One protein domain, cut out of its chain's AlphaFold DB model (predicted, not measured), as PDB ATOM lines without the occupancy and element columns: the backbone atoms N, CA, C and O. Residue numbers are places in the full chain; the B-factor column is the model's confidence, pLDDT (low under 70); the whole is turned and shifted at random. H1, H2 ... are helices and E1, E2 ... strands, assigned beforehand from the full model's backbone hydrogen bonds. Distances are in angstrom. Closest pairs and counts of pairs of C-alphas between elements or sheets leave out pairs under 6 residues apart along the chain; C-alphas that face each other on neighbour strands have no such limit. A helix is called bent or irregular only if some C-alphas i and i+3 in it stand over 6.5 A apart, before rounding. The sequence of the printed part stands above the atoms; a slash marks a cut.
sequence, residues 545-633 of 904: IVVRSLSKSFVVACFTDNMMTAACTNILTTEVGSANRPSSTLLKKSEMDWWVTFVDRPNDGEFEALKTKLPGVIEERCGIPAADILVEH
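This is residues 545 to 633 of the 904 residues of an uncharacterized protein of Daedalea quercina L-15889 (UniProt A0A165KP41). One twisted sheet of four short strands has its two helices packed over one face and its other face bare: H1 slants over the E2 and E3 side, and the bent H2 covers the E4 side. These two layers close a compact body in which the first and last printed strands, E1 and E4, run side by side. The printed part has 89 residues, in the order E1, H1, E2, E3, H2, E4; the class is mixed, helices and strands, and the sheet order is E2, E3, E1, E4, all antiparallel. The radius of gyration of the C-alphas is 11.7 A, and the spans are 32 by 22 by 19 A.

Begin at E1, residues 545 to 549, an inner strand. Beside it find its antiparallel neighbour E4, residues 629 to 633, an edge strand, with N 546 and O 632 2.8 A apart, within hydrogen-bond range. E1's other antiparallel neighbour is E3, residues 593 to 598, where N 547 and O 594 are 2.9 A apart. E3 forms a hairpin with E2, residues 582 to 587, the other edge strand; N 586 and O 595 are 2.8 A apart. The sheet is twisted, its C-alphas up to 4.3 A off the best plane. H1, residues 561 to 575, is on the sheet at a height of 9.6 A, over E3 and only just over E2, on which 3 of its C-alphas fall. It runs slantwise to the strands, at 54 degrees to E3 on the local plane; its closest C-alphas to E2 are those of Asp 561 and Thr 585, 5.8 A apart. H2, residues 604 to 622, was assigned as one helix by its hydrogen bonds but is bent: C-alphas 612 and 615 are 6.8 A apart. Its arms, H2a up to residue 612 and H2b from 615, stand at a steep tilt of 44 degrees and are on the same face as H1. H2a runs along E4, at 4 degrees on the local plane, and touches H1 at Leu 572 and Glu 606, their closest C-alphas, 6.2 A apart. In H1, H2a and H2b every O i to N i+4 pair is within hydrogen-bond range.

Find C-alpha 545 at (77.806, 42.599, -112.956), where E1 begins its 13.4 A. H1 runs 21.0 A from C-alpha 561 at (65.026, 43.356, -107.192). E2 spans 13.6 A, E3 16.2 A, H2a 12.2 A and H2b 10.3 A. E4, 13.4 A long, ends at C-alpha 633, (81.967, 41.807, -113.425).

The C-alphas of Gly 577 and Lys 589 are the two farthest apart, 33.0 A. The printed part has no cut, and the link from E1 to H1, 11 residues, is long. The mean pLDDT of the printed part is 92.8, and no printed residue is under 70.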
ATOM      1  N   ILE A 545      77.079  43.141-114.111       93.12
ATOM      2  CA  ILE A 545      77.806  42.599-112.956       93.12
ATOM      3  C   ILE A 545      77.028  41.413-112.377       93.12
ATOM      4  O   ILE A 545      75.816  41.289-112.584       93.12
ATOM      5  N   VAL A 546      77.733  40.553-111.650       92.50
ATOM      6  CA  VAL A 546      77.170  39.479-110.837       92.50
ATOM      7  C   VAL A 546      77.403  39.810-109.371       92.50
ATOM      8  O   VAL A 546      78.527  40.119-108.983       92.50
ATOM      9  N   VAL A 547      76.355  39.724-108.560       94.75
ATOM     10  CA  VAL A 547      76.450  39.808-107.098       94.75
ATOM     11  C   VAL A 547      76.102  38.434-106.550       94.75
ATOM     12  O   VAL A 547      74.975  37.971-106.722       94.75
ATOM     13  N   ARG A 548      77.079  37.757-105.955       93.44
ATOM     14  CA  ARG A 548      76.968  36.391-105.447       93.44
ATOM     15  C   ARG A 548      77.012  36.386-103.928       93.44
ATOM     16  O   ARG A 548      77.880  37.023-103.351       93.44
ATOM     17  N   SER A 549      76.131  35.613-103.313       93.31
ATOM     18  CA  SER A 549      76.224  35.233-101.906       93.31
ATOM     19  C   SER A 549      76.857  33.846-101.780       93.31
ATOM     20  O   SER A 549      76.512  32.933-102.533       93.31
ATOM     21  N   LEU A 550      77.805  33.691-100.858       90.75
ATOM     22  CA  LEU A 550      78.543  32.448-100.629       90.75
ATOM     23  C   LEU A 550      77.888  31.549 -99.573       90.75
ATOM     24  O   LEU A 550      78.060  30.333 -99.636       90.75
ATOM     25  N   SER A 551      77.120  32.119 -98.641       86.75
ATOM     26  CA  SER A 551      76.597  31.394 -97.474       86.75
ATOM     27  C   SER A 551      75.076  31.245 -97.445       86.75
ATOM     28  O   SER A 551      74.573  30.231 -96.960       86.75
ATOM     29  N   LYS A 552      74.319  32.220 -97.969       88.38
ATOM     30  CA  LYS A 552      72.845  32.260 -97.860       88.38
ATOM     31  C   LYS A 552      72.166  32.723 -99.144       88.38
ATOM     32  O   LYS A 552      72.654  33.638 -99.801       88.38
ATOM     33  N   SER A 553      71.004  32.158 -99.471       88.06
ATOM     34  CA  SER A 553      70.247  32.624-100.638       88.06
ATOM     35  C   SER A 553      69.640  34.007-100.391       88.06
ATOM     36  O   SER A 553      69.200  34.328 -99.285       88.06
ATOM     37  N   PHE A 554      69.600  34.838-101.433       87.62
ATOM     38  CA  PHE A 554      69.004  36.173-101.368       87.62
ATOM     39  C   PHE A 554      67.488  36.124-101.143       87.62
ATOM     40  O   PHE A 554      66.937  37.059-100.567       87.62
ATOM     41  N   VAL A 555      66.828  35.033-101.554       84.56
ATOM     42  CA  VAL A 555      65.400  34.804-101.281       84.56
ATOM     43  C   VAL A 555      65.169  34.585 -99.793       84.56
ATOM     44  O   VAL A 555      64.300  35.234 -99.219       84.56
ATOM     45  N   VAL A 556      65.979  33.734 -99.153       82.38
ATOM     46  CA  VAL A 556      65.901  33.494 -97.701       82.38
ATOM     47  C   VAL A 556      66.173  34.779 -96.920       82.38
ATOM     48  O   VAL A 556      65.568  35.008 -95.878       82.38
ATOM     49  N   ALA A 557      67.042  35.640 -97.444       82.06
ATOM     50  CA  ALA A 557      67.359  36.923 -96.837       82.06
ATOM     51  C   ALA A 557      66.379  38.059 -97.202       82.06
ATOM     52  O   ALA A 557      66.605  39.203 -96.812       82.06
ATOM     53  N   CYS A 558      65.309  37.772 -97.954       90.69
ATOM     54  CA  CYS A 558      64.310  38.747 -98.403       90.69
ATOM     55  C   CYS A 558      64.884  39.947 -99.194       90.69
ATOM     56  O   CYS A 558      64.272  41.018 -99.221       90.69
ATOM     57  N   PHE A 559      66.032  39.799 -99.869       91.38
ATOM     58  CA  PHE A 559      66.604  40.870-100.694       91.38
ATOM     59  C   PHE A 559      65.932  40.899-102.069       91.38
ATOM     60  O   PHE A 559      66.070  39.963-102.854       91.38
ATOM     61  N   THR A 560      65.199  41.969-102.376       93.94
ATOM     62  CA  THR A 560      64.382  42.072-103.601       93.94
ATOM     63  C   THR A 560      65.099  42.776-104.761       93.94
ATOM     64  O   THR A 560      66.051  43.532-104.552       93.94
ATOM     65  N   ASP A 561      64.585  42.621-105.989       94.00
ATOM     66  CA  ASP A 561      65.026  43.356-107.192       94.00
ATOM     67  C   ASP A 561      65.097  44.877-106.970       94.00
ATOM     68  O   ASP A 561      66.066  45.540-107.357       94.00
ATOM     69  N   ASN A 562      64.082  45.434-106.301       95.69
ATOM     70  CA  ASN A 562      64.003  46.864-106.001       95.69
ATOM     71  C   ASN A 562      65.101  47.291-105.023       95.69
ATOM     72  O   ASN A 562      65.682  48.364-105.183       95.69
ATOM     73  N   MET A 563      65.419  46.451-104.034       96.12
ATOM     74  CA  MET A 563      66.504  46.714-103.088       96.12
ATOM     75  C   MET A 563      67.864  46.663-103.780       96.12
ATOM     76  O   MET A 563      68.669  47.564-103.559       96.12
ATOM     77  N   MET A 564      68.094  45.678-104.656       96.56
ATOM     78  CA  MET A 564      69.327  45.577-105.443       96.56
ATOM     79  C   MET A 564      69.502  46.787-106.372       96.56
ATOM     80  O   MET A 564      70.569  47.403-106.413       96.56
ATOM     81  N   THR A 565      68.435  47.173-107.074       96.88
ATOM     82  CA  THR A 565      68.426  48.341-107.965       96.88
ATOM     83  C   THR A 565      68.702  49.634-107.198       96.88
ATOM     84  O   THR A 565      69.546  50.431-107.617       96.88
ATOM     85  N   ALA A 566      68.037  49.836-106.056       97.06
ATOM     86  CA  ALA A 566      68.227  51.011-105.211       97.06
ATOM     87  C   ALA A 566      69.640  51.066-104.617       97.06
ATOM     88  O   ALA A 566      70.269  52.117-104.660       97.06
ATOM     89  N   ALA A 567      70.168  49.941-104.127       96.94
ATOM     90  CA  ALA A 567      71.518  49.863-103.574       96.94
ATOM     91  C   ALA A 567      72.577  50.246-104.618       96.94
ATOM     92  O   ALA A 567      73.393  51.131-104.367       96.94
ATOM     93  N   CYS A 568      72.516  49.653-105.815       96.75
ATOM     94  CA  CYS A 568      73.444  49.986-106.897       96.75
ATOM     95  C   CYS A 568      73.327  51.459-107.322       96.75
ATOM     96  O   CYS A 568      74.341  52.122-107.516       96.75
ATOM     97  N   THR A 569      72.103  51.981-107.452       97.06
ATOM     98  CA  THR A 569      71.870  53.382-107.847       97.06
ATOM     99  C   THR A 569      72.403  54.354-106.798       97.06
ATOM    100  O   THR A 569      73.075  55.323-107.146       97.06
ATOM    101  N   ASN A 570      72.154  54.082-105.514       97.25
ATOM    102  CA  ASN A 570      72.644  54.911-104.418       97.25
ATOM    103  C   ASN A 570      74.170  54.937-104.407       97.25
ATOM    104  O   ASN A 570      74.736  56.015-104.466       97.25
ATOM    105  N   ILE A 571      74.836  53.780-104.458       97.00
ATOM    106  CA  ILE A 571      76.305  53.718-104.479       97.00
ATOM    107  C   ILE A 571      76.875  54.527-105.651       97.00
ATOM    108  O   ILE A 571      77.771  55.344-105.460       97.00
ATOM    109  N   LEU A 572      76.342  54.347-106.862       95.81
ATOM    110  CA  LEU A 572      76.843  55.058-108.041       95.81
ATOM    111  C   LEU A 572      76.641  56.573-107.951       95.81
ATOM    112  O   LEU A 572      77.534  57.334-108.327       95.81
ATOM    113  N   THR A 573      75.499  57.015-107.430       95.50
ATOM    114  CA  THR A 573      75.182  58.443-107.303       95.50
ATOM    115  C   THR A 573      75.929  59.109-106.150       95.50
ATOM    116  O   THR A 573      76.448  60.206-106.339       95.50
ATOM    117  N   THR A 574      76.032  58.469-104.984       95.50
ATOM    118  CA  THR A 574      76.616  59.079-103.780       95.50
ATOM    119  C   THR A 574      78.133  58.965-103.725       95.50
ATOM    120  O   THR A 574      78.788  59.909-103.303       95.50
ATOM    121  N   GLU A 575      78.706  57.832-104.138       94.50
ATOM    122  CA  GLU A 575      80.149  57.586-104.002       94.50
ATOM    123  C   GLU A 575      80.932  58.077-105.223       94.50
ATOM    124  O   GLU A 575      82.060  58.541-105.091       94.50
ATOM    125  N   VAL A 576      80.339  57.978-106.418       93.75
ATOM    126  CA  VAL A 576      81.039  58.259-107.685       93.75
ATOM    127  C   VAL A 576      80.486  59.498-108.394       93.75
ATOM    128  O   VAL A 576      81.124  60.019-109.306       93.75
ATOM    129  N   GLY A 577      79.303  59.991-108.006       95.06
ATOM    130  CA  GLY A 577      78.616  61.062-108.737       95.06
ATOM    131  C   GLY A 577      78.184  60.634-110.145       95.06
ATOM    132  O   GLY A 577      78.043  61.473-111.035       95.06
ATOM    133  N   SER A 578      78.017  59.328-110.373       95.38
ATOM    134  CA  SER A 578      77.652  58.779-111.672       95.38
ATOM    135  C   SER A 578      76.140  58.805-111.890       95.38
ATOM    136  O   SER A 578      75.356  58.451-111.012       95.38
ATOM    137  N   ALA A 579      75.734  59.176-113.106       95.12
ATOM    138  CA  ALA A 579      74.353  59.066-113.574       95.12
ATOM    139  C   ALA A 579      74.010  57.661-114.111       95.12
ATOM    140  O   ALA A 579      72.888  57.430-114.574       95.12
ATOM    141  N   ASN A 580      74.967  56.727-114.097       96.25
ATOM    142  CA  ASN A 580      74.730  55.359-114.525       96.25
ATOM    143  C   ASN A 580      73.757  54.667-113.558       96.25
ATOM    144  O   ASN A 580      73.791  54.878-112.347       96.25
ATOM    145  N   ARG A 581      72.864  53.838-114.096       95.25
ATOM    146  CA  ARG A 581      71.804  53.186-113.318       95.25
ATOM    147  C   ARG A 581      71.539  51.768-113.807       95.25
ATOM    148  O   ARG A 581      71.676  51.517-115.009       95.25
ATOM    149  N   PRO A 582      71.131  50.841-112.927       96.25
ATOM    150  CA  PRO A 582      70.620  49.545-113.345       96.25
ATOM    151  C   PRO A 582      69.417  49.717-114.288       96.25
ATOM    152  O   PRO A 582      68.461  50.423-113.991       96.25
ATOM    153  N   SER A 583      69.488  49.083-115.453       95.06
ATOM    154  CA  SER A 583      68.389  48.888-116.404       95.06
ATOM    155  C   SER A 583      67.554  47.640-116.104       95.06
ATOM    156  O   SER A 583      66.367  47.614-116.416       95.06
ATOM    157  N   SER A 584      68.159  46.605-115.514       95.25
ATOM    158  CA  SER A 584      67.457  45.415-115.038       95.25
ATOM    159  C   SER A 584      68.259  44.685-113.968       95.25
ATOM    160  O   SER A 584      69.492  44.689-113.976       95.25
ATOM    161  N   THR A 585      67.547  44.018-113.073       95.44
ATOM    162  CA  THR A 585      68.077  43.039-112.125       95.44
ATOM    163  C   THR A 585      67.419  41.698-112.412       95.44
ATOM    164  O   THR A 585      66.274  41.644-112.852       95.44
ATOM    165  N   LEU A 586      68.160  40.608-112.253       94.31
ATOM    166  CA  LEU A 586      67.634  39.262-112.428       94.31
ATOM    167  C   LEU A 586      68.266  38.338-111.396       94.31
ATOM    168  O   LEU A 586      69.458  38.032-111.488       94.31
ATOM    169  N   LEU A 587      67.457  37.845-110.465       93.25
ATOM    170  CA  LEU A 587      67.860  36.771-109.571       93.25
ATOM    171  C   LEU A 587      67.896  35.443-110.335       93.25
ATOM    172  O   LEU A 587      66.952  35.071-111.038       93.25
ATOM    173  N   LYS A 588      69.007  34.715-110.236       91.69
ATOM    174  CA  LYS A 588      69.123  33.381-110.826       91.69
ATOM    175  C   LYS A 588      68.296  32.360-110.063       91.69
ATOM    176  O   LYS A 588      68.049  32.503-108.878       91.69
ATOM    177  N   LYS A 589      67.980  31.252-110.744       85.62
ATOM    178  CA  LYS A 589      67.330  30.075-110.142       85.62
ATOM    179  C   LYS A 589      68.096  29.480-108.958       85.62
ATOM    180  O   LYS A 589      67.499  28.763-108.175       85.62
ATOM    181  N   SER A 590      69.406  29.727-108.864       83.50
ATOM    182  CA  SER A 590      70.195  29.323-107.698       83.50
ATOM    183  C   SER A 590      69.848  30.128-106.452       83.50
ATOM    184  O   SER A 590      70.262  29.734-105.375       83.50
ATOM    185  N   GLU A 591      69.183  31.278-106.605       91.12
ATOM    186  CA  GLU A 591      68.876  32.251-105.551       91.12
ATOM    187  C   GLU A 591      70.108  32.854-104.850       91.12
ATOM    188  O   GLU A 591      69.972  33.728-104.003       91.12
ATOM    189  N   MET A 592      71.315  32.434-105.236       90.06
ATOM    190  CA  MET A 592      72.600  32.899-104.706       90.06
ATOM    191  C   MET A 592      73.252  33.967-105.589       90.06
ATOM    192  O   MET A 592      74.194  34.609-105.149       90.06
ATOM    193  N   ASP A 593      72.779  34.152-106.829       91.44
ATOM    194  CA  ASP A 593      73.409  35.026-107.825       91.44
ATOM    195  C   ASP A 593      72.403  36.040-108.390       91.44
ATOM    196  O   ASP A 593      71.417  35.664-109.028       91.44
ATOM    197  N   TRP A 594      72.709  37.327-108.259       94.31
ATOM    198  CA  TRP A 594      72.040  38.414-108.971       94.31
ATOM    199  C   TRP A 594      72.816  38.821-110.208       94.31
ATOM    200  O   TRP A 594      74.027  39.018-110.157       94.31
ATOM    201  N   TRP A 595      72.110  39.020-111.315       93.25
ATOM    202  CA  TRP A 595      72.634  39.682-112.504       93.25
ATOM    203  C   TRP A 595      72.083  41.096-112.566       93.25
ATOM    204  O   TRP A 595      70.874  41.282-112.697       93.25
ATOM    205  N   VAL A 596      72.960  42.093-112.500       95.62
ATOM    206  CA  VAL A 596      72.571  43.505-112.576       95.62
ATOM    207  C   VAL A 596      73.074  44.067-113.898       95.62
ATOM    208  O   VAL A 596      74.278  44.093-114.146       95.62
ATOM    209  N   THR A 597      72.151  44.482-114.763       93.75
ATOM    210  CA  THR A 597      72.430  45.092-116.068       93.75
ATOM    211  C   THR A 597      72.227  46.594-115.972       93.75
ATOM    212  O   THR A 597      71.131  47.024-115.657       93.75
ATOM    213  N   PHE A 598      73.220  47.400-116.309       94.19
ATOM    214  CA  PHE A 598      73.208  48.861-116.295       94.19
ATOM    215  C   PHE A 598      72.783  49.465-117.639       94.19
ATOM    216  O   PHE A 598      72.799  48.795-118.672       94.19
ATOM    217  N   VAL A 599      72.377  50.735-117.625       92.06
ATOM    218  CA  VAL A 599      72.075  51.509-118.838       92.06
ATOM    219  C   VAL A 599      73.348  51.740-119.638       92.06
ATOM    220  O   VAL A 599      73.358  51.468-120.837       92.06
ATOM    221  N   ASP A 600      74.425  52.143-118.970       90.88
ATOM    222  CA  ASP A 600      75.755  52.261-119.549       90.88
ATOM    223  C   ASP A 600      76.724  51.308-118.858       90.88
ATOM    224  O   ASP A 600      76.470  50.793-117.769       90.88
ATOM    225  N   ARG A 601      77.837  50.996-119.520       86.81
ATOM    226  CA  ARG A 601      78.847  50.118-118.923       86.81
ATOM    227  C   ARG A 601      79.400  50.796-117.661       86.81
ATOM    228  O   ARG A 601      79.910  51.905-117.809       86.81
ATOM    229  N   PRO A 602      79.402  50.114-116.495       89.81
ATOM    230  CA  PRO A 602      80.119  50.610-115.338       89.81
ATOM    231  C   PRO A 602      81.587  50.840-115.692       89.81
ATOM    232  O   PRO A 602      82.247  49.915-116.188       89.81
ATOM    233  N   ASN A 603      82.086  52.061-115.514       88.69
ATOM    234  CA  ASN A 603      83.522  52.313-115.637       88.69
ATOM    235  C   ASN A 603      84.281  51.662-114.463       88.69
ATOM    236  O   ASN A 603      83.666  51.199-113.505       88.69
ATOM    237  N   ASP A 604      85.609  51.586-114.541       83.00
ATOM    238  CA  ASP A 604      86.394  50.862-113.532       83.00
ATOM    239  C   ASP A 604      86.226  51.476-112.121       83.00
ATOM    240  O   ASP A 604      86.173  50.743-111.139       83.00
ATOM    241  N   GLY A 605      86.045  52.801-112.016       88.75
ATOM    242  CA  GLY A 605      85.759  53.480-110.745       88.75
ATOM    243  C   GLY A 605      84.350  53.200-110.209       88.75
ATOM    244  O   GLY A 605      84.180  52.941-109.022       88.75
ATOM    245  N   GLU A 606      83.343  53.182-111.086       93.81
ATOM    246  CA  GLU A 606      81.968  52.779-110.753       93.81
ATOM    247  C   GLU A 606      81.904  51.331-110.264       93.81
ATOM    248  O   GLU A 606      81.219  51.029-109.287       93.81
ATOM    249  N   PHE A 607      82.628  50.428-110.928       91.81
ATOM    250  CA  PHE A 607      82.680  49.029-110.530       91.81
ATOM    251  C   PHE A 607      83.400  48.829-109.198       91.81
ATOM    252  O   PHE A 607      82.881  48.098-108.359       91.81
ATOM    253  N   GLU A 608      84.548  49.472-108.968       89.44
ATOM    254  CA  GLU A 608      85.234  49.368-107.675       89.44
ATOM    255  C   GLU A 608      84.374  49.940-106.538       89.44
ATOM    256  O   GLU A 608      84.260  49.302-105.496       89.44
ATOM    257  N   ALA A 609      83.651  51.047-106.750       95.44
ATOM    258  CA  ALA A 609      82.699  51.554-105.758       95.44
ATOM    259  C   ALA A 609      81.588  50.539-105.440       95.44
ATOM    260  O   ALA A 609      81.311  50.265-104.271       95.44
ATOM    261  N   LEU A 610      80.986  49.926-106.468       96.25
ATOM    262  CA  LEU A 610      79.997  48.856-106.294       96.25
ATOM    263  C   LEU A 610      80.595  47.664-105.545       96.25
ATOM    264  O   LEU A 610      79.987  47.159-104.608       96.25
ATOM    265  N   LYS A 611      81.796  47.233-105.915       94.88
ATOM    266  CA  LYS A 611      82.469  46.089-105.304       94.88
ATOM    267  C   LYS A 611      82.814  46.318-103.836       94.88
ATOM    268  O   LYS A 611      82.668  45.395-103.043       94.88
ATOM    269  N   THR A 612      83.233  47.524-103.469       96.00
ATOM    270  CA  THR A 612      83.592  47.862-102.087       96.00
ATOM    271  C   THR A 612      82.369  48.114-101.206       96.00
ATOM    272  O   THR A 612      82.375  47.728-100.042       96.00
ATOM    273  N   LYS A 613      81.322  48.768-101.723       97.81
ATOM    274  CA  LYS A 613      80.211  49.273-100.894       97.81
ATOM    275  C   LYS A 613      78.980  48.373-100.887       97.81
ATOM    276  O   LYS A 613      78.283  48.307 -99.880       97.81
ATOM    277  N   LEU A 614      78.703  47.672-101.986       97.00
ATOM    278  CA  LEU A 614      77.495  46.854-102.111       97.00
ATOM    279  C   LEU A 614      77.432  45.693-101.101       97.00
ATOM    280  O   LEU A 614      76.339  45.476-100.577       97.00
ATOM    281  N   PRO A 615      78.541  44.999-100.759       97.56
ATOM    282  CA  PRO A 615      78.541  44.003 -99.685       97.56
ATOM    283  C   PRO A 615      78.023  44.546 -98.348       97.56
ATOM    284  O   PRO A 615      77.143  43.931 -97.757       97.56
ATOM    285  N   GLY A 616      78.483  45.728 -97.919       96.75
ATOM    286  CA  GLY A 616      78.042  46.345 -96.663       96.75
ATOM    287  C   GLY A 616      76.564  46.749 -96.679       96.75
ATOM    288  O   GLY A 616      75.852  46.532 -95.705       96.75
ATOM    289  N   VAL A 617      76.065  47.255 -97.815       96.62
ATOM    290  CA  VAL A 617      74.632  47.579 -97.975       96.62
ATOM    291  C   VAL A 617      73.757  46.322 -97.911       96.62
ATOM    292  O   VAL A 617      72.628  46.374 -97.419       96.62
ATOM    293  N   ILE A 618      74.246  45.195 -98.433       95.38
ATOM    294  CA  ILE A 618      73.545  43.908 -98.352       95.38
ATOM    295  C   ILE A 618      73.589  43.375 -96.918       95.38
ATOM    296  O   ILE A 618      72.557  42.941 -96.417       95.38
ATOM    297  N   GLU A 619      74.732  43.450 -96.242       95.75
ATOM    298  CA  GLU A 619      74.876  43.024 -94.848       95.75
ATOM    299  C   GLU A 619      73.922  43.771 -93.916       95.75
ATOM    300  O   GLU A 619      73.146  43.134 -93.205       95.75
ATOM    301  N   GLU A 620      73.886  45.102 -93.999       96.12
ATOM    302  CA  GLU A 620      73.004  45.944 -93.183       96.12
ATOM    303  C   GLU A 620      71.519  45.596 -93.381       96.12
ATOM    304  O   GLU A 620      70.729  45.618 -92.439       96.12
ATOM    305  N   ARG A 621      71.122  45.256 -94.613       94.19
ATOM    306  CA  ARG A 621      69.714  45.010 -94.957       94.19
ATOM    307  C   ARG A 621      69.259  43.572 -94.748       94.19
ATOM    308  O   ARG A 621      68.066  43.352 -94.557       94.19
ATOM    309  N   CYS A 622      70.171  42.610 -94.846       91.50
ATOM    310  CA  CYS A 622      69.836  41.191 -94.961       91.50
ATOM    311  C   CYS A 622      70.555  40.282 -93.967       91.50
ATOM    312  O   CYS A 622      70.246  39.090 -93.922       91.50
ATOM    313  N   GLY A 623      71.527  40.791 -93.208       91.75
ATOM    314  CA  GLY A 623      72.324  39.981 -92.285       91.75
ATOM    315  C   GLY A 623      73.131  38.876 -92.979       91.75
ATOM    316  O   GLY A 623      73.438  37.852 -92.363       91.75
ATOM    317  N   ILE A 624      73.422  39.036 -94.276       91.62
ATOM    318  CA  ILE A 624      74.434  38.224 -94.958       91.62
ATOM    319  C   ILE A 624      75.773  38.929 -94.721       91.62
ATOM    320  O   ILE A 624      75.888  40.074 -95.153       91.62
ATOM    321  N   PRO A 625      76.760  38.294 -94.065       94.69
ATOM    322  CA  PRO A 625      78.043  38.932 -93.789       94.69
ATOM    323  C   PRO A 625      78.657  39.524 -95.059       94.69
ATOM    324  O   PRO A 625      78.653  38.866 -96.101       94.69
ATOM    325  N   ALA A 626      79.222  40.734 -95.006       93.75
ATOM    326  CA  ALA A 626      79.814  41.350 -96.199       93.75
ATOM    327  C   ALA A 626      80.938  40.487 -96.802       93.75
ATOM    328  O   ALA A 626      81.113  40.471 -98.019       93.75
ATOM    329  N   ALA A 627      81.654  39.721 -95.970       91.75
ATOM    330  CA  ALA A 627      82.670  38.760 -96.406       91.75
ATOM    331  C   ALA A 627      82.109  37.631 -97.296       91.75
ATOM    332  O   ALA A 627      82.840  37.075 -98.116       91.75
ATOM    333  N   ASP A 628      80.813  37.335 -97.180       92.62
ATOM    334  CA  ASP A 628      80.122  36.318 -97.972       92.62
ATOM    335  C   ASP A 628      79.527  36.876 -99.269       92.62
ATOM    336  O   ASP A 628      78.981  36.113-100.070       92.62
ATOM    337  N   ILE A 629      79.605  38.188 -99.502       94.06
ATOM    338  CA  ILE A 629      79.084  38.821-100.711       94.06
ATOM    339  C   ILE A 629      80.227  39.148-101.666       94.06
ATOM    340  O   ILE A 629      81.086  39.989-101.409       94.06
ATOM    341  N   LEU A 630      80.181  38.534-102.842       91.75
ATOM    342  CA  LEU A 630      81.137  38.743-103.913       91.75
ATOM    343  C   LEU A 630      80.494  39.528-105.060       91.75
ATOM    344  O   LEU A 630      79.542  39.070-105.690       91.75
ATOM    345  N   VAL A 631      81.056  40.694-105.377       92.81
ATOM    346  CA  VAL A 631      80.658  41.500-106.538       92.81
ATOM    347  C   VAL A 631      81.702  41.336-107.638       92.81
ATOM    348  O   VAL A 631      82.852  41.755-107.510       92.81
ATOM    349  N   GLU A 632      81.297  40.726-108.744       87.56
ATOM    350  CA  GLU A 632      82.142  40.454-109.903       87.56
ATOM    351  C   GLU A 632      81.583  41.156-111.139       87.56
ATOM    352  O   GLU A 632      80.373  41.285-111.320       87.56
ATOM    353  N   HIS A 633      82.445  41.563-112.069       82.12
ATOM    354  CA  HIS A 633      81.967  41.807-113.425       82.12
ATOM    355  C   HIS A 633      81.405  40.502-113.994       82.12
ATOM    356  O   HIS A 633      81.884  39.418-113.666       82.12
TER     357      HIS A 633